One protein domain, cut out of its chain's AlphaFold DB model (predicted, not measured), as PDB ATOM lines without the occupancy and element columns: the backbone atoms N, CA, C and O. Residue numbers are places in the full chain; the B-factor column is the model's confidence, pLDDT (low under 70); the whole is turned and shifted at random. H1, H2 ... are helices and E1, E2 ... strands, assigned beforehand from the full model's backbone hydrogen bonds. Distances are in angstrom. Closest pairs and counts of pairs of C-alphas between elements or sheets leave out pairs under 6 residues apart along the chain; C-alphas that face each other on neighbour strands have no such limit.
ATOM      1  N   GLU A  52      -5.745  17.261  48.016       83.00
ATOM      2  CA  GLU A  52      -6.133  15.995  47.381       83.00
ATOM      3  C   GLU A  52      -6.972  16.229  46.115       83.00
ATOM      4  O   GLU A  52      -6.684  15.674  45.057       83.00
ATOM      5  N   GLN A  53      -7.962  17.125  46.183       83.56
ATOM      6  CA  GLN A  53      -8.778  17.497  45.024       83.56
ATOM      7  C   GLN A  53      -7.922  18.120  43.909       83.56
ATOM      8  O   GLN A  53      -8.113  17.816  42.734       83.56
ATOM      9  N   THR A  54      -6.957  18.967  44.267       83.38
ATOM     10  CA  THR A  54      -6.022  19.591  43.321       83.38
ATOM     11  C   THR A  54      -5.132  18.543  42.653       83.38
ATOM     12  O   THR A  54      -4.947  18.587  41.439       83.38
ATOM     13  N   GLN A  55      -4.632  17.565  43.410       86.69
ATOM     14  CA  GLN A  55      -3.838  16.457  42.874       86.69
ATOM     15  C   GLN A  55      -4.665  15.553  41.944       86.69
ATOM     16  O   GLN A  55      -4.184  15.173  40.877       86.69
ATOM     17  N   GLN A  56      -5.936  15.284  42.265       86.44
ATOM     18  CA  GLN A  56      -6.846  14.565  41.359       86.44
ATOM     19  C   GLN A  56      -7.072  15.327  40.044       86.44
ATOM     20  O   GLN A  56      -7.049  14.730  38.967       86.44
ATOM     21  N   GLN A  57      -7.231  16.652  40.108       86.44
ATOM     22  CA  GLN A  57      -7.349  17.489  38.910       86.44
ATOM     23  C   GLN A  57      -6.049  17.517  38.097       86.44
ATOM     24  O   GLN A  57      -6.096  17.467  36.872       86.44
ATOM     25  N   LEU A  58      -4.883  17.511  38.749       85.00
ATOM     26  CA  LEU A  58      -3.596  17.394  38.057       85.00
ATOM     27  C   LEU A  58      -3.428  16.041  37.371       85.00
ATOM     28  O   LEU A  58      -2.891  15.973  36.267       85.00
ATOM     29  N   LEU A  59      -3.917  14.969  37.992       86.69
ATOM     30  CA  LEU A  59      -3.911  13.643  37.393       86.69
ATOM     31  C   LEU A  59      -4.809  13.592  36.151       86.69
ATOM     32  O   LEU A  59      -4.400  13.041  35.128       86.69
ATOM     33  N   ALA A  60      -6.007  14.179  36.228       85.88
ATOM     34  CA  ALA A  60      -6.909  14.311  35.086       85.88
ATOM     35  C   ALA A  60      -6.271  15.150  33.970       85.88
ATOM     36  O   ALA A  60      -6.250  14.724  32.817       85.88
ATOM     37  N   TYR A  61      -5.659  16.281  34.329       84.31
ATOM     38  CA  TYR A  61      -4.941  17.142  33.398       84.31
ATOM     39  C   TYR A  61      -3.847  16.374  32.657       84.31
ATOM     40  O   TYR A  61      -3.844  16.322  31.428       84.31
ATOM     41  N   ARG A  62      -2.975  15.681  33.401       84.50
ATOM     42  CA  ARG A  62      -1.912  14.841  32.838       84.50
ATOM     43  C   ARG A  62      -2.463  13.803  31.861       84.50
ATOM     44  O   ARG A  62      -1.899  13.642  30.787       84.50
ATOM     45  N   ARG A  63      -3.559  13.121  32.212       84.00
ATOM     46  CA  ARG A  63      -4.205  12.139  31.324       84.00
ATOM     47  C   ARG A  63      -4.665  12.781  30.020       84.00
ATOM     48  O   ARG A  63      -4.298  12.276  28.971       84.00
ATOM     49  N   THR A  64      -5.348  13.926  30.070       83.00
ATOM     50  CA  THR A  64      -5.800  14.599  28.837       83.00
ATOM     51  C   THR A  64      -4.646  15.044  27.934       83.00
ATOM     52  O   THR A  64      -4.751  14.942  26.714       83.00
ATOM     53  N   ILE A  65      -3.510  15.460  28.505       79.88
ATOM     54  CA  ILE A  65      -2.302  15.774  27.728       79.88
ATOM     55  C   ILE A  65      -1.712  14.523  27.065       79.88
ATOM     56  O   ILE A  65      -1.286  14.582  25.912       79.88
ATOM     57  N   GLU A  66      -1.691  13.385  27.758       80.50
ATOM     58  CA  GLU A  66      -1.245  12.116  27.171       80.50
ATOM     59  C   GLU A  66      -2.223  11.590  26.108       80.50
ATOM     60  O   GLU A  66      -1.786  11.076  25.076       80.50
ATOM     61  N   ASP A  67      -3.529  11.793  26.283       78.88
ATOM     62  CA  ASP A  67      -4.538  11.473  25.269       78.88
ATOM     63  C   ASP A  67      -4.334  12.334  24.013       78.88
ATOM     64  O   ASP A  67      -4.293  11.806  22.901       78.88
ATOM     65  N   LEU A  68      -4.096  13.643  24.176       80.19
ATOM     66  CA  LEU A  68      -3.735  14.550  23.079       80.19
ATOM     67  C   LEU A  68      -2.485  14.065  22.335       80.19
ATOM     68  O   LEU A  68      -2.486  13.978  21.105       80.19
ATOM     69  N   LYS A  69      -1.424  13.701  23.066       78.50
ATOM     70  CA  LYS A  69      -0.210  13.130  22.464       78.50
ATOM     71  C   LYS A  69      -0.507  11.830  21.731       78.50
ATOM     72  O   LYS A  69       0.043  11.618  20.656       78.50
ATOM     73  N   THR A  70      -1.364  10.972  22.273       77.44
ATOM     74  CA  THR A  70      -1.732   9.688  21.662       77.44
ATOM     75  C   THR A  70      -2.490   9.892  20.356       77.44
ATOM     76  O   THR A  70      -2.164   9.247  19.361       77.44
ATOM     77  N   VAL A  71      -3.441  10.831  20.314       76.69
ATOM     78  CA  VAL A  71      -4.158  11.194  19.078       76.69
ATOM     79  C   VAL A  71      -3.173  11.679  18.008       76.69
ATOM     80  O   VAL A  71      -3.265  11.262  16.856       76.69
ATOM     81  N   LEU A  72      -2.184  12.491  18.397       77.88
ATOM     82  CA  LEU A  72      -1.172  13.026  17.482       77.88
ATOM     83  C   LEU A  72      -0.120  11.986  17.048       77.88
ATOM     84  O   LEU A  72       0.246  11.949  15.879       77.88
ATOM     85  N   THR A  73       0.385  11.143  17.951       73.12
ATOM     86  CA  THR A  73       1.464  10.165  17.674       73.12
ATOM     87  C   THR A  73       0.968   8.853  17.080       73.12
ATOM     88  O   THR A  73       1.669   8.234  16.281       73.12
ATOM     89  N   GLY A  74      -0.204   8.388  17.510       61.81
ATOM     90  CA  GLY A  74      -0.665   7.023  17.282       61.81
ATOM     91  C   GLY A  74      -1.416   6.818  15.973       61.81
ATOM     92  O   GLY A  74      -1.676   5.675  15.601       61.81
ATOM     93  N   SER A  75      -1.774   7.890  15.263       66.44
ATOM     94  CA  SER A  75      -2.636   7.795  14.087       66.44
ATOM     95  C   SER A  75      -2.199   8.719  12.956       66.44
ATOM     96  O   SER A  75      -1.714   9.826  13.177       66.44
ATOM     97  N   LYS A  76      -2.361   8.231  11.721       86.25
ATOM     98  CA  LYS A  76      -2.269   9.069  10.528       86.25
ATOM     99  C   LYS A  76      -3.449  10.037  10.531       86.25
ATOM    100  O   LYS A  76      -4.588   9.597  10.679       86.25
ATOM    101  N   ILE A  77      -3.189  11.324  10.335       88.56
ATOM    102  CA  ILE A  77      -4.241  12.337  10.237       88.56
ATOM    103  C   ILE A  77      -4.716  12.372   8.787       88.56
ATOM    104  O   ILE A  77      -3.975  12.789   7.899       88.56
ATOM    105  N   LEU A  78      -5.938  11.904   8.545       90.00
ATOM    106  CA  LEU A  78      -6.550  11.921   7.219       90.00
ATOM    107  C   LEU A  78      -7.168  13.297   6.964       90.00
ATOM    108  O   LEU A  78      -8.008  13.752   7.745       90.00
ATOM    109  N   LEU A  79      -6.761  13.955   5.881       91.31
ATOM    110  CA  LEU A  79      -7.400  15.190   5.439       91.31
ATOM    111  C   LEU A  79      -8.676  14.867   4.653       91.31
ATOM    112  O   LEU A  79      -8.666  13.946   3.836       91.31
ATOM    113  N   PRO A  80      -9.775  15.607   4.872       89.94
ATOM    114  CA  PRO A  80     -10.962  15.474   4.037       89.94
ATOM    115  C   PRO A  80     -10.698  16.027   2.629       89.94
ATOM    116  O   PRO A  80      -9.917  16.962   2.468       89.94
ATOM    117  N   ASP A  81     -11.439  15.545   1.630       87.12
ATOM    118  CA  ASP A  81     -11.348  16.024   0.235       87.12
ATOM    119  C   ASP A  81     -11.663  17.521   0.073       87.12
ATOM    120  O   ASP A  81     -11.317  18.148  -0.927       87.12
ATOM    121  N   THR A  82     -12.343  18.110   1.060       89.44
ATOM    122  CA  THR A  82     -12.654  19.543   1.116       89.44
ATOM    123  C   THR A  82     -11.490  20.395   1.622       89.44
ATOM    124  O   THR A  82     -11.617  21.619   1.663       89.44
ATOM    125  N   PHE A  83     -10.389  19.787   2.077       92.69
ATOM    126  CA  PHE A  83      -9.225  20.528   2.549       92.69
ATOM    127  C   PHE A  83      -8.534  21.246   1.369       92.69
ATOM    128  O   PHE A  83      -8.489  20.692   0.271       92.69
ATOM    129  N   PRO A  84      -7.986  22.466   1.553       91.88
ATOM    130  CA  PRO A  84      -7.472  23.269   0.436       91.88
ATOM    131  C   PRO A  84      -6.293  22.656  -0.324       91.88
ATOM    132  O   PRO A  84      -6.071  23.030  -1.467       91.88
ATOM    133  N   TYR A  85      -5.555  21.743   0.309       92.81
ATOM    134  CA  TYR A  85      -4.381  21.087  -0.261       92.81
ATOM    135  C   TYR A  85      -4.671  19.608  -0.482       92.81
ATOM    136  O   TYR A  85      -5.025  18.898   0.464       92.81
ATOM    137  N   ARG A  86      -4.498  19.139  -1.717       91.12
ATOM    138  CA  ARG A  86      -4.898  17.793  -2.155       91.12
ATOM    139  C   ARG A  86      -3.758  16.792  -2.221       91.12
ATOM    140  O   ARG A  86      -4.032  15.596  -2.295       91.12
ATOM    141  N   SER A  87      -2.514  17.272  -2.187       93.31
ATOM    142  CA  SER A  87      -1.307  16.446  -2.237       93.31
ATOM    143  C   SER A  87      -0.183  16.980  -1.348       93.31
ATOM    144  O   SER A  87      -0.085  18.175  -1.049       93.31
ATOM    145  N   ALA A  88       0.733  16.089  -0.975       93.88
ATOM    146  CA  ALA A  88       1.960  16.431  -0.274       93.88
ATOM    147  C   ALA A  88       2.861  17.346  -1.119       93.88
ATOM    148  O   ALA A  88       3.530  18.211  -0.560       93.88
ATOM    149  N   ALA A  89       2.866  17.197  -2.449       92.44
ATOM    150  CA  ALA A  89       3.634  18.065  -3.342       92.44
ATOM    151  C   ALA A  89       3.120  19.516  -3.311       92.44
ATOM    152  O   ALA A  89       3.913  20.447  -3.164       92.44
ATOM    153  N   GLU A  90       1.800  19.707  -3.332       92.94
ATOM    154  CA  GLU A  90       1.169  21.028  -3.210       92.94
ATOM    155  C   GLU A  90       1.471  21.673  -1.845       92.94
ATOM    156  O   GLU A  90       1.830  22.849  -1.750       92.94
ATOM    157  N   ALA A  91       1.420  20.883  -0.767       92.75
ATOM    158  CA  ALA A  91       1.790  21.350   0.568       92.75
ATOM    159  C   ALA A  91       3.268  21.782   0.657       92.75
ATOM    160  O   ALA A  91       3.584  22.801   1.272       92.75
ATOM    161  N   LEU A  92       4.183  21.046   0.016       91.56
ATOM    162  CA  LEU A  92       5.605  21.403  -0.059       91.56
ATOM    163  C   LEU A  92       5.860  22.668  -0.891       91.56
ATOM    164  O   LEU A  92       6.816  23.412  -0.635       91.56
ATOM    165  N   GLN A  93       5.008  22.938  -1.879       90.50
ATOM    166  CA  GLN A  93       5.063  24.169  -2.657       90.50
ATOM    167  C   GLN A  93       4.689  25.395  -1.814       90.50
ATOM    168  O   GLN A  93       5.245  26.470  -2.038       90.50
ATOM    169  N   TYR A  94       3.840  25.258  -0.797       90.06
ATOM    170  CA  TYR A  94       3.418  26.372   0.059       90.06
ATOM    171  C   TYR A  94       3.502  26.013   1.549       90.06
ATOM    172  O   TYR A  94       2.479  25.972   2.232       90.06
ATOM    173  N   PRO A  95       4.722  25.795   2.076       88.69
ATOM    174  CA  PRO A  95       4.933  25.190   3.386       88.69
ATOM    175  C   PRO A  95       4.273  25.977   4.522       88.69
ATOM    176  O   PRO A  95       3.545  25.400   5.325       88.69
ATOM    177  N   ASP A  96       4.464  27.298   4.559       89.62
ATOM    178  CA  ASP A  96       3.944  28.148   5.637       89.62
ATOM    179  C   ASP A  96       2.416  28.288   5.581       89.62
ATOM    180  O   ASP A  96       1.730  28.204   6.602       89.62
ATOM    181  N   ALA A  97       1.865  28.457   4.374       91.69
ATOM    182  CA  ALA A  97       0.423  28.577   4.163       91.69
ATOM    183  C   ALA A  97      -0.306  27.257   4.467       91.69
ATOM    184  O   ALA A  97      -1.361  27.268   5.112       91.69
ATOM    185  N   PHE A  98       0.297  26.125   4.089       92.31
ATOM    186  CA  PHE A  98      -0.174  24.803   4.478       92.31
ATOM    187  C   PHE A  98      -0.136  24.640   5.998       92.31
ATOM    188  O   PHE A  98      -1.156  24.306   6.592       92.31
ATOM    189  N   SER A  99       1.007  24.910   6.644       90.88
ATOM    190  CA  SER A  99       1.173  24.785   8.100       90.88
ATOM    191  C   SER A  99       0.127  25.594   8.871       90.88
ATOM    192  O   SER A  99      -0.462  25.087   9.828       90.88
ATOM    193  N   SER A 100      -0.155  26.820   8.423       91.00
ATOM    194  CA  SER A 100      -1.198  27.677   8.997       91.00
ATOM    195  C   SER A 100      -2.600  27.076   8.821       91.00
ATOM    196  O   SER A 100      -3.330  26.888   9.798       91.00
ATOM    197  N   SER A 101      -2.952  26.678   7.594       92.62
ATOM    198  CA  SER A 101      -4.258  26.079   7.274       92.62
ATOM    199  C   SER A 101      -4.490  24.763   8.019       92.62
ATOM    200  O   SER A 101      -5.581  24.500   8.527       92.62
ATOM    201  N   PHE A 102      -3.451  23.939   8.126       91.88
ATOM    202  CA  PHE A 102      -3.503  22.661   8.816       91.88
ATOM    203  C   PHE A 102      -3.587  22.840  10.336       91.88
ATOM    204  O   PHE A 102      -4.410  22.188  10.974       91.88
ATOM    205  N   SER A 103      -2.845  23.792  10.915       90.00
ATOM    206  CA  SER A 103      -3.012  24.170  12.327       90.00
ATOM    207  C   SER A 103      -4.450  24.617  12.604       90.00
ATOM    208  O   SER A 103      -5.066  24.158  13.562       90.00
ATOM    209  N   HIS A 104      -5.033  25.452  11.739       90.56
ATOM    210  CA  HIS A 104      -6.428  25.868  11.877       90.56
ATOM    211  C   HIS A 104      -7.400  24.677  11.822       90.56
ATOM    212  O   HIS A 104      -8.307  24.587  12.650       90.56
ATOM    213  N   PHE A 105      -7.208  23.741  10.889       90.88
ATOM    214  CA  PHE A 105      -8.017  22.522  10.804       90.88
ATOM    215  C   PHE A 105      -7.950  21.683  12.088       90.88
ATOM    216  O   PHE A 105      -8.991  21.280  12.605       90.88
ATOM    217  N   LEU A 106      -6.760  21.459  12.649       87.75
ATOM    218  CA  LEU A 106      -6.617  20.652  13.866       87.75
ATOM    219  C   LEU A 106      -7.258  21.305  15.089       87.75
ATOM    220  O   LEU A 106      -7.906  20.615  15.872       87.75
ATOM    221  N   ASN A 107      -7.092  22.620  15.238       86.19
ATOM    222  CA  ASN A 107      -7.625  23.348  16.386       86.19
ATOM    223  C   ASN A 107      -9.155  23.525  16.311       86.19
ATOM    224  O   ASN A 107      -9.801  23.575  17.354       86.19
ATOM    225  N   ASN A 108      -9.747  23.585  15.107       84.62
ATOM    226  CA  ASN A 108     -11.148  24.008  14.941       84.62
ATOM    227  C   ASN A 108     -12.085  22.999  14.264       84.62
ATOM    228  O   ASN A 108     -13.299  23.142  14.380       84.62
ATOM    229  N   GLN A 109     -11.565  22.030  13.509       82.56
ATOM    230  CA  GLN A 109     -12.378  21.154  12.648       82.56
ATOM    231  C   GLN A 109     -12.142  19.665  12.918       82.56
ATOM    232  O   GLN A 109     -13.025  18.839  12.679       82.56
ATOM    233  N   HIS A 110     -10.977  19.297  13.452       82.81
ATOM    234  CA  HIS A 110     -10.691  17.920  13.827       82.81
ATOM    235  C   HIS A 110     -11.350  17.582  15.174       82.81
ATOM    236  O   HIS A 110     -10.749  17.756  16.235       82.81
ATOM    237  N   ALA A 111     -12.582  17.065  15.132       77.75
ATOM    238  CA  ALA A 111     -13.451  16.867  16.301       77.75
ATOM    239  C   ALA A 111     -12.771  16.178  17.504       77.75
ATOM    240  O   ALA A 111     -12.976  16.586  18.647       77.75
ATOM    241  N   GLY A 112     -11.931  15.164  17.261       75.88
ATOM    242  CA  GLY A 112     -11.204  14.470  18.331       75.88
ATOM    243  C   GLY A 112     -10.148  15.334  19.030       75.88
ATOM    244  O   GLY A 112      -9.987  15.239  20.242       75.88
ATOM    245  N   LEU A 113      -9.466  16.212  18.286       79.88
ATOM    246  CA  LEU A 113      -8.441  17.105  18.840       79.88
ATOM    247  C   LEU A 113      -9.079  18.329  19.479       79.88
ATOM    248  O   LEU A 113      -8.719  18.684  20.594       79.88
ATOM    249  N   GLN A 114     -10.075  18.917  18.818       81.75
ATOM    250  CA  GLN A 114     -10.829  20.047  19.347       81.75
ATOM    251  C   GLN A 114     -11.437  19.719  20.715       81.75
ATOM    252  O   GLN A 114     -11.288  20.490  21.661       81.75
ATOM    253  N   ARG A 115     -12.083  18.551  20.842       81.31
ATOM    254  CA  ARG A 115     -12.651  18.108  22.117       81.31
ATOM    255  C   ARG A 115     -11.578  17.938  23.187       81.31
ATOM    256  O   ARG A 115     -11.754  18.425  24.295       81.31
ATOM    257  N   ALA A 116     -10.468  17.284  22.856       80.44
ATOM    258  CA  ALA A 116      -9.394  17.057  23.811       80.44
ATOM    259  C   ALA A 116      -8.731  18.376  24.266       80.44
ATOM    260  O   ALA A 116      -8.493  18.551  25.457       80.44
ATOM    261  N   ILE A 117      -8.523  19.342  23.360       83.12
ATOM    262  CA  ILE A 117      -8.044  20.694  23.697       83.12
ATOM    263  C   ILE A 117      -9.037  21.404  24.630       83.12
ATOM    264  O   ILE A 117      -8.629  21.994  25.633       83.12
ATOM    265  N   PHE A 118     -10.339  21.321  24.339       83.88
ATOM    266  CA  PHE A 118     -11.389  21.913  25.169       83.88
ATOM    267  C   PHE A 118     -11.441  21.296  26.575       83.88
ATOM    268  O   PHE A 118     -11.455  22.026  27.567       83.88
ATOM    269  N   ASP A 119     -11.408  19.965  26.676       84.12
ATOM    270  CA  ASP A 119     -11.418  19.244  27.952       84.12
ATOM    271  C   ASP A 119     -10.169  19.595  28.786       84.12
ATOM    272  O   ASP A 119     -10.271  19.906  29.975       84.12
ATOM    273  N   THR A 120      -8.988  19.648  28.156       84.69
ATOM    274  CA  THR A 120      -7.749  20.112  28.798       84.69
ATOM    275  C   THR A 120      -7.884  21.546  29.315       84.69
ATOM    276  O   THR A 120      -7.461  21.834  30.438       84.69
ATOM    277  N   ARG A 121      -8.504  22.447  28.544       84.38
ATOM    278  CA  ARG A 121      -8.738  23.835  28.965       84.38
ATOM    279  C   ARG A 121      -9.655  23.924  30.181       84.38
ATOM    280  O   ARG A 121      -9.307  24.616  31.136       84.38
ATOM    281  N   ALA A 122     -10.763  23.189  30.198       86.25
ATOM    282  CA  ALA A 122     -11.687  23.180  31.331       86.25
ATOM    283  C   ALA A 122     -11.011  22.699  32.634       86.25
ATOM    284  O   ALA A 122     -11.218  23.264  33.715       86.25
ATOM    285  N   ILE A 123     -10.141  21.686  32.539       85.31
ATOM    286  CA  ILE A 123      -9.358  21.209  33.687       85.31
ATOM    287  C   ILE A 123      -8.320  22.261  34.111       85.31
ATOM    288  O   ILE A 123      -8.164  22.511  35.308       85.31
ATOM    289  N   ALA A 124      -7.640  22.921  33.164       85.31
ATOM    290  CA  ALA A 124      -6.694  23.999  33.468       85.31
ATOM    291  C   ALA A 124      -7.362  25.182  34.179       85.31
ATOM    292  O   ALA A 124      -6.790  25.725  35.121       85.31
ATOM    293  N   GLU A 125      -8.571  25.566  33.768       86.38
ATOM    294  CA  GLU A 125      -9.361  26.622  34.410       86.38
ATOM    295  C   GLU A 125      -9.739  26.242  35.849       86.38
ATOM    296  O   GLU A 125      -9.578  27.042  36.773       86.38
ATOM    297  N   THR A 126     -10.134  24.985  36.067       85.25
ATOM    298  CA  THR A 126     -10.418  24.452  37.409       85.25
ATOM    299  C   THR A 126      -9.166  24.447  38.291       85.25
ATOM    300  O   THR A 126      -9.211  24.856  39.453       85.25
ATOM    301  N   LEU A 127      -8.020  24.030  37.744       83.62
ATOM    302  CA  LEU A 127      -6.732  24.072  38.435       83.62
ATOM    303  C   LEU A 127      -6.316  25.505  38.764       83.62
ATOM    304  O   LEU A 127      -5.915  25.778  39.891       83.62
ATOM    305  N   ALA A 128      -6.440  26.427  37.815       83.56
ATOM    306  CA  ALA A 128      -6.122  27.835  38.006       83.56
ATOM    307  C   ALA A 128      -6.957  28.452  39.136       83.56
ATOM    308  O   ALA A 128      -6.404  29.142  39.994       83.56
ATOM    309  N   ALA A 129      -8.255  28.133  39.197       83.38
ATOM    310  CA  ALA A 129      -9.139  28.556  40.278       83.38
ATOM    311  C   ALA A 129      -8.726  27.957  41.635       83.38
ATOM    312  O   ALA A 129      -8.525  28.701  42.597       83.38
ATOM    313  N   ASN A 130      -8.520  26.635  41.707       79.31
ATOM    314  CA  ASN A 130      -8.109  25.942  42.936       79.31
ATOM    315  C   ASN A 130      -6.768  26.450  43.479       79.31
ATOM    316  O   ASN A 130      -6.573  26.536  44.693       79.31
ATOM    317  N   LEU A 131      -5.850  26.781  42.571       76.75
ATOM    318  CA  LEU A 131      -4.500  27.223  42.884       76.75
ATOM    319  C   LEU A 131      -4.378  28.739  43.022       76.75
ATOM    320  O   LEU A 131      -3.317  29.208  43.437       76.75
ATOM    321  N   GLN A 132      -5.416  29.509  42.680       78.38
ATOM    322  CA  GLN A 132      -5.362  30.969  42.545       78.38
ATOM    323  C   GLN A 132      -4.155  31.400  41.692       78.38
ATOM    324  O   GLN A 132      -3.290  32.165  42.132       78.38
ATOM    325  N   LEU A 133      -4.041  30.802  40.508       77.00
ATOM    326  CA  LEU A 133      -3.033  31.096  39.489       77.00
ATOM    327  C   LEU A 133      -3.732  31.592  38.221       77.00
ATOM    328  O   LEU A 133      -4.920  31.353  38.025       77.00
ATOM    329  N   GLY A 134      -2.995  32.260  37.335       77.38
ATOM    330  CA  GLY A 134      -3.496  32.517  35.987       77.38
ATOM    331  C   GLY A 134      -3.543  31.219  35.177       77.38
ATOM    332  O   GLY A 134      -2.599  30.430  35.230       77.38
ATOM    333  N   VAL A 135      -4.596  31.017  34.381       79.00
ATOM    334  CA  VAL A 135      -4.733  29.850  33.482       79.00
ATOM    335  C   VAL A 135      -3.524  29.727  32.542       79.00
ATOM    336  O   VAL A 135      -2.969  28.645  32.367       79.00
ATOM    337  N   ASN A 136      -3.013  30.860  32.053       74.81
ATOM    338  CA  ASN A 136      -1.812  30.928  31.213       74.81
ATOM    339  C   ASN A 136      -0.559  30.357  31.898       74.81
ATOM    340  O   ASN A 136       0.319  29.813  31.228       74.81
ATOM    341  N   SER A 137      -0.469  30.436  33.230       72.38
ATOM    342  CA  SER A 137       0.622  29.810  33.980       72.38
ATOM    343  C   SER A 137       0.518  28.283  33.939       72.38
ATOM    344  O   SER A 137       1.541  27.623  33.794       72.38
ATOM    345  N   ILE A 138      -0.692  27.716  33.976       75.94
ATOM    346  CA  ILE A 138      -0.913  26.265  33.839       75.94
ATOM    347  C   ILE A 138      -0.546  25.797  32.422       75.94
ATOM    348  O   ILE A 138       0.203  24.829  32.257       75.94
ATOM    349  N   PHE A 139      -0.978  26.530  31.390       75.19
ATOM    350  CA  PHE A 139      -0.632  26.206  30.003       75.19
ATOM    351  C   PHE A 139       0.865  26.340  29.706       75.19
ATOM    352  O   PHE A 139       1.412  25.485  29.016       75.19
ATOM    353  N   SER A 140       1.571  27.316  30.288       69.50
ATOM    354  CA  SER A 140       3.026  27.456  30.097       69.50
ATOM    355  C   SER A 140       3.836  26.230  30.551       69.50
ATOM    356  O   SER A 140       4.834  25.871  29.924       69.50
ATOM    357  N   VAL A 141       3.383  25.539  31.604       65.31
ATOM    358  CA  VAL A 141       4.003  24.288  32.084       65.31
ATOM    359  C   VAL A 141       3.665  23.119  31.153       65.31
ATOM    360  O   VAL A 141       4.410  22.157  31.041       65.31
ATOM    361  N   THR A 142       2.551  23.211  30.437       68.19
ATOM    362  CA  THR A 142       2.113  22.185  29.484       68.19
ATOM    363  C   THR A 142       2.922  22.253  28.203       68.19
ATOM    364  O   THR A 142       3.443  21.237  27.750       68.19
ATOM    365  N   THR A 143       3.109  23.464  27.674       63.50
ATOM    366  CA  THR A 143       3.909  23.713  26.469       63.50
ATOM    367  C   THR A 143       5.373  23.299  26.636       63.50
ATOM    368  O   THR A 143       6.010  22.901  25.664       63.50
ATOM    369  N   SER A 144       5.918  23.349  27.860       56.91
ATOM    370  CA  SER A 144       7.301  22.940  28.143       56.91
ATOM    371  C   SER A 144       7.491  21.422  28.268       56.91
ATOM    372  O   SER A 144       8.610  20.942  28.104       56.91
ATOM    373  N   LEU A 145       6.419  20.659  28.513       52.31
ATOM    374  CA  LEU A 145       6.443  19.198  28.693       52.31
ATOM    375  C   LEU A 145       6.150  18.407  27.405       52.31
ATOM    376  O   LEU A 145       6.185  17.175  27.407       52.31
ATOM    377  N   SER A 146       5.820  19.093  26.312       55.62
ATOM    378  CA  SER A 146       5.265  18.494  25.093       55.62
ATOM    379  C   SER A 146       6.101  18.738  23.832       55.62
ATOM    380  O   SER A 146       5.572  18.679  22.724       55.62
ATOM    381  N   THR A 147       7.388  19.058  23.971       54.66
ATOM    382  CA  THR A 147       8.262  19.353  22.831       54.66
ATOM    383  C   THR A 147       8.435  18.137  21.915       54.66
ATOM    384  O   THR A 147       8.925  17.089  22.327       54.66
ATOM    385  N   GLY A 148       8.066  18.307  20.638       61.69
ATOM    386  CA  GLY A 148       8.509  17.441  19.543       61.69
ATOM    387  C   GLY A 148       7.727  16.144  19.342       61.69
ATOM    388  O   GLY A 148       8.330  15.086  19.177       61.69
ATOM    389  N   THR A 149       6.396  16.209  19.301       74.19
ATOM    390  CA  THR A 149       5.607  15.089  18.761       74.19
ATOM    391  C   THR A 149       5.625  15.141  17.235       74.19
ATOM    392  O   THR A 149       5.505  16.224  16.671       74.19
ATOM    393  N   SER A 150       5.753  13.998  16.556       79.81
ATOM    394  CA  SER A 150       5.644  13.930  15.094       79.81
ATOM    395  C   SER A 150       4.497  13.033  14.653       79.81
ATOM    396  O   SER A 150       4.308  11.971  15.242       79.81
ATOM    397  N   SER A 151       3.806  13.419  13.586       85.62
ATOM    398  CA  SER A 151       2.718  12.651  12.968       85.62
ATOM    399  C   SER A 151       2.830  12.688  11.451       85.62
ATOM    400  O   SER A 151       3.594  13.478  10.888       85.62
ATOM    401  N   THR A 152       2.051  11.837  10.799       89.06
ATOM    402  CA  THR A 152       1.937  11.772   9.346       89.06
ATOM    403  C   THR A 152       0.537  12.189   8.934       89.06
ATOM    404  O   THR A 152      -0.452  11.612   9.381       89.06
ATOM    405  N   VAL A 153       0.471  13.173   8.050       91.19
ATOM    406  CA  VAL A 153      -0.756  13.598   7.380       91.19
ATOM    407  C   VAL A 153      -0.900  12.809   6.089       91.19
ATOM    408  O   VAL A 153       0.099  12.587   5.405       91.19
ATOM    409  N   VAL A 154      -2.119  12.388   5.767       93.25
ATOM    410  CA  VAL A 154      -2.471  11.724   4.508       93.25
ATOM    411  C   VAL A 154      -3.429  12.632   3.756       93.25
ATOM    412  O   VAL A 154      -4.458  13.038   4.299       93.25
ATOM    413  N   PHE A 155      -3.063  12.959   2.526       94.62
ATOM    414  CA  PHE A 155      -3.835  13.814   1.638       94.62
ATOM    415  C   PHE A 155      -4.888  13.009   0.870       94.62
ATOM    416  O   PHE A 155      -4.850  11.777   0.854       94.62
ATOM    417  N   SER A 156      -5.818  13.703   0.212       91.88
ATOM    418  CA  SER A 156      -6.877  13.076  -0.592       91.88
ATOM    419  C   SER A 156      -6.336  12.230  -1.749       91.88
ATOM    420  O   SER A 156      -6.943  11.228  -2.110       91.88
ATOM    421  N   ASP A 157      -5.177  12.590  -2.314       89.94
ATOM    422  CA  ASP A 157      -4.502  11.792  -3.350       89.94
ATOM    423  C   ASP A 157      -3.740  10.569  -2.792       89.94
ATOM    424  O   ASP A 157      -3.122   9.820  -3.544       89.94
ATOM    425  N   GLY A 158      -3.768  10.359  -1.471       91.56
ATOM    426  CA  GLY A 158      -3.083   9.272  -0.772       91.56
ATOM    427  C   GLY A 158      -1.610   9.542  -0.453       91.56
ATOM    428  O   GLY A 158      -1.006   8.778   0.311       91.56
ATOM    429  N   SER A 159      -1.031  10.626  -0.979       94.25
ATOM    430  CA  SER A 159       0.311  11.065  -0.603       94.25
ATOM    431  C   SER A 159       0.362  11.459   0.875       94.25
ATOM    432  O   SER A 159      -0.657  11.686   1.533       94.25
ATOM    433  N   GLN A 160       1.562  11.466   1.446       94.12
ATOM    434  CA  GLN A 160       1.765  11.607   2.883       94.12
ATOM    435  C   GLN A 160       2.887  12.586   3.183       94.12
ATOM    436  O   GLN A 160       3.867  12.667   2.444       94.12
ATOM    437  N   LEU A 161       2.769  13.300   4.301       92.19
ATOM    438  CA  LEU A 161       3.767  14.270   4.740       92.19
ATOM    439  C   LEU A 161       3.920  14.238   6.259       92.19
ATOM    440  O   LEU A 161       2.934  14.211   7.000       92.19
ATOM    441  N   LYS A 162       5.169  14.211   6.728       88.62
ATOM    442  CA  LYS A 162       5.492  14.178   8.158       88.62
ATOM    443  C   LYS A 162       5.643  15.583   8.744       88.62
ATOM    444  O   LYS A 162       6.385  16.406   8.210       88.62
ATOM    445  N   PHE A 163       5.012  15.808   9.894       84.56
ATOM    446  CA  PHE A 163       4.998  17.083  10.613       84.56
ATOM    447  C   PHE A 163       5.445  16.941  12.054       84.56
ATOM    448  O   PHE A 163       5.314  15.868  12.646       84.56
ATOM    449  N   ASN A 164       5.909  18.060  12.607       84.88
ATOM    450  CA  ASN A 164       6.125  18.227  14.031       84.88
ATOM    451  C   ASN A 164       5.026  19.112  14.621       84.88
ATOM    452  O   ASN A 164       4.614  20.116  14.037       84.88
ATOM    453  N   PHE A 165       4.586  18.732  15.809       80.69
ATOM    454  CA  PHE A 165       3.571  19.423  16.582       80.69
ATOM    455  C   PHE A 165       4.236  20.022  17.801       80.69
ATOM    456  O   PHE A 165       4.971  19.340  18.521       80.69
ATOM    457  N   ASN A 166       3.932  21.288  18.039       80.56
ATOM    458  CA  ASN A 166       4.281  21.962  19.270       80.56
ATOM    459  C   ASN A 166       3.015  22.573  19.848       80.56
ATOM    460  O   ASN A 166       2.253  23.230  19.142       80.56
ATOM    461  N   PHE A 167       2.803  22.376  21.142       79.44
ATOM    462  CA  PHE A 167       1.773  23.121  21.844       79.44
ATOM    463  C   PHE A 167       2.258  24.551  22.065       79.44
ATOM    464  O   PHE A 167       3.406  24.784  22.450       79.44
ATOM    465  N   THR A 168       1.368  25.503  21.839       79.38
ATOM    466  CA  THR A 168       1.581  26.928  22.070       79.38
ATOM    467  C   THR A 168       0.486  27.463  22.975       79.38
ATOM    468  O   THR A 168      -0.620  26.930  23.001       79.38
ATOM    469  N   ASN A 169       0.796  28.517  23.725       77.62
ATOM    470  CA  ASN A 169      -0.178  29.201  24.563       77.62
ATOM    471  C   ASN A 169      -0.565  30.533  23.912       77.62
ATOM    472  O   ASN A 169       0.287  31.414  23.785       77.62
ATOM    473  N   ASP A 170      -1.827  30.665  23.526       80.62
ATOM    474  CA  ASP A 170      -2.452  31.914  23.108       80.62
ATOM    475  C   ASP A 170      -3.149  32.577  24.304       80.62
ATOM    476  O   ASP A 170      -3.791  31.916  25.119       80.62
ATOM    477  N   LEU A 171      -3.015  33.896  24.438       68.56
ATOM    478  CA  LEU A 171      -3.562  34.625  25.588       68.56
ATOM    479  C   LEU A 171      -5.098  34.689  25.599       68.56
ATOM    480  O   LEU A 171      -5.676  34.906  26.664       68.56
ATOM    481  N   THR A 172      -5.737  34.526  24.441       74.88
ATOM    482  CA  THR A 172      -7.190  34.591  24.238       74.88
ATOM    483  C   THR A 172      -7.784  33.187  24.170       74.88
ATOM    484  O   THR A 172      -8.753  32.871  24.868       74.88
ATOM    485  N   ASP A 173      -7.166  32.326  23.362       69.31
ATOM    486  CA  ASP A 173      -7.697  31.004  23.032       69.31
ATOM    487  C   ASP A 173      -7.138  29.886  23.930       69.31
ATOM    488  O   ASP A 173      -7.720  28.799  24.011       69.31
ATOM    489  N   GLY A 174      -6.080  30.168  24.696       79.00
ATOM    490  CA  GLY A 174      -5.450  29.226  25.617       79.00
ATOM    491  C   GLY A 174      -4.514  28.252  24.901       79.00
ATOM    492  O   GLY A 174      -3.662  28.650  24.110       79.00
ATOM    493  N   LEU A 175      -4.632  26.957  25.198       81.75
ATOM    494  CA  LEU A 175      -3.792  25.929  24.583       81.75
ATOM    495  C   LEU A 175      -4.155  25.729  23.103       81.75
ATOM    496  O   LEU A 175      -5.269  25.319  22.791       81.75
ATOM    497  N   LEU A 176      -3.187  25.933  22.212       82.94
ATOM    498  CA  LEU A 176      -3.308  25.691  20.774       82.94
ATOM    499  C   LEU A 176      -2.214  24.744  20.278       82.94
ATOM    500  O   LEU A 176      -1.134  24.642  20.866       82.94
ATOM    501  N   LEU A 177      -2.475  24.082  19.154       83.31
ATOM    502  CA  LEU A 177      -1.470  23.350  18.391       83.31
ATOM    503  C   LEU A 177      -0.887  24.239  17.296       83.31
ATOM    504  O   LEU A 177      -1.613  24.721  16.427       83.31
ATOM    505  N   ASN A 178       0.433  24.383  17.305       84.50
ATOM    506  CA  ASN A 178       1.195  24.935  16.199       84.50
ATOM    507  C   ASN A 178       1.857  23.797  15.417       84.50
ATOM    508  O   ASN A 178       2.560  22.956  15.994       84.50
ATOM    509  N   VAL A 179       1.647  23.782  14.103       84.12
ATOM    510  CA  VAL A 179       2.200  22.762  13.217       84.12
ATOM    511  C   VAL A 179       3.319  23.336  12.370       84.12
ATOM    512  O   VAL A 179       3.117  24.246  11.566       84.12
ATOM    513  N   THR A 180       4.498  22.731  12.474       81.81
ATOM    514  CA  THR A 180       5.632  23.050  11.610       81.81
ATOM    515  C   THR A 180       6.042  21.834  10.797       81.81
ATOM    516  O   THR A 180       6.082  20.697  11.283       81.81
ATOM    517  N   LEU A 181       6.350  22.068   9.521       77.50
ATOM    518  CA  LEU A 181       7.000  21.058   8.695       77.50
ATOM    519  C   LEU A 181       8.315  20.635   9.342       77.50
ATOM    520  O   LEU A 181       9.048  21.449   9.907       77.50
ATOM    521  N   ALA A 182       8.628  19.345   9.249       69.06
ATOM    522  CA  ALA A 182       9.942  18.874   9.650       69.06
ATOM    523  C   ALA A 182      11.024  19.546   8.783       69.06
ATOM    524  O   ALA A 182      10.846  19.691   7.576       69.06
ATOM    525  N   ASN A 183      12.175  19.885   9.383       59.81
ATOM    526  CA  ASN A 183      13.315  20.500   8.676       59.81
ATOM    527  C   ASN A 183      13.791  19.678   7.461       59.81
ATOM    528  O   ASN A 183      14.378  20.227   6.534       59.81
ATOM    529  N   VAL A 184      13.528  18.368   7.465       63.16
ATOM    530  CA  VAL A 184      13.607  17.504   6.286       63.16
ATOM    531  C   VAL A 184      12.223  16.883   6.105       63.16
ATOM    532  O   VAL A 184      11.923  15.893   6.782       63.16
ATOM    533  N   PRO A 185      11.345  17.459   5.268       67.12
ATOM    534  CA  PRO A 185      10.016  16.908   5.091       67.12
ATOM    535  C   PRO A 185      10.142  15.516   4.470       67.12
ATOM    536  O   PRO A 185      10.669  15.334   3.370       67.12
ATOM    537  N   VAL A 186       9.687  14.507   5.208       80.50
ATOM    538  CA  VAL A 186       9.512  13.162   4.664       80.50
ATOM    539  C   VAL A 186       8.144  13.158   4.010       80.50
ATOM    540  O   VAL A 186       7.126  13.025   4.689       80.50
ATOM    541  N   ALA A 187       8.151  13.398   2.705       91.38
ATOM    542  CA  ALA A 187       6.979  13.363   1.854       91.38
ATOM    543  C   ALA A 187       7.024  12.097   0.999       91.38
ATOM    544  O   ALA A 187       8.077  11.772   0.440       91.38
ATOM    545  N   THR A 188       5.913  11.378   0.901       93.56
ATOM    546  CA  THR A 188       5.800  10.189   0.055       93.56
ATOM    547  C   THR A 188       4.560  10.260  -0.814       93.56
ATOM    548  O   THR A 188       3.551  10.815  -0.393       93.56
TER     549      THR A 188
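AT A GLANCE: This is residues 52 to 188 of the 257 residues of an uncharacterized protein of Alishewanella jeotgali KCTC 22429 (UniProt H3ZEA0). What shape do these atoms make? It is an elongated body: two long helices, H1 and H4, lie side by side and run opposite ways, reaching to one end, while a strongly twisted sheet of three strands, E1, E2 and E3, carries the length on toward the other. H2 and H3 pack on one face of the sheet, and H5 packs on the opposite face. What is it made of? There are 137 residues printed, with five named helices, H1 to H5, followed along the chain by three named strands, in an antiparallel sheet of order E1, E2, E3; the class is mixed, helices and strands. The whole is compact, with a radius of gyration of the C-alphas of 16.0 A and spans of 51 by 26 by 24 A.

HOW THE PARTS SIT: How is the sheet put together? E1, residues 149 to 154, E2, residues 160 to 170, and E3, residues 174 to 181, form a meander, each strand the antiparallel neighbour of the one before. In the hairpin of E1 and E2, N 151 and O 163 are within hydrogen-bond range at 3.0 A, and N 165 and O 149 at 2.8 A. In the hairpin of E2 and E3, N 168 and O 176 are within that range at 2.8 A, and E2 bends by 52 degrees at residue 167. What is on its faces? H3, residues 95 to 108, is over E2 and E3 at a height over the sheet of 7.6 A; its closest C-alphas with E3 are those of Ser 103 and Val 179, 5.5 A apart. H2, residues 88 to 93, is on the same face, and the C-alphas of Ala 88 and Leu 161 are its closest with E2, at 5.8 A. H5, residues 135 to 144, is on the opposite face, over E2 at a height of 7.5 A, with the C-alphas of Thr 143 and Phe 167 closest at 5.1 A. How do the long helices stand? H1, residues 52 to 74, touches H4, residues 111 to 131, at a shallow tilt of 23 degrees, opposite ways; their closest C-alphas are those of Thr 64 and Thr 120, 5.8 A. H1 is on the sheet with its residues 69 to 74, the C-alphas of Thr 73 and Ser 151 in E1 being closest at 5.5 A, while H4 only grazes the sheet with its residues 113 to 125. What else does H4, the hub, touch? With residues 124 to 128 alone it touches H5 at a steep tilt of 59 degrees, opposite ways, the C-alphas of Ala 128 and Val 135 being closest at 5.1 A. It touches H3 only at the corner, where the C-alphas of Asn 107 and Gln 114 are closest at 5.5 A. Every O i to N i+4 pair is within hydrogen-bond range in H1, H2, H3 and H4, and 5 of 6 are in H5.

IN THESE COORDINATES: Where are the long helices? H1 begins at C-alpha 52, (-6.133, 15.995, 47.381), and is 31.9 A long; H4 ends at C-alpha 131, (-4.500, 27.223, 42.884), and is 29.9 A long. How long are the other parts? H3 measures 19.8 A, E2 29.0 A and E3 22.5 A, with E3 ending at C-alpha 181, (7.000, 21.058, 8.695).

THE WHOLE: How large is it, and is it cut? The two C-alphas farthest apart, those of Glu 52 and Gln 93, are 51.9 A apart, and the printed part has no cut. Which link is long? Residues 75 to 87 make the long link from H1 to H2, and its residues 77 to 78 pair in parallel with residues 153 to 154 of E1. Where is confidence low? The mean pLDDT of the printed part is 82.2, with residues 74 to 75, 140 to 148, 171, 173 and 182 to 185 under 70.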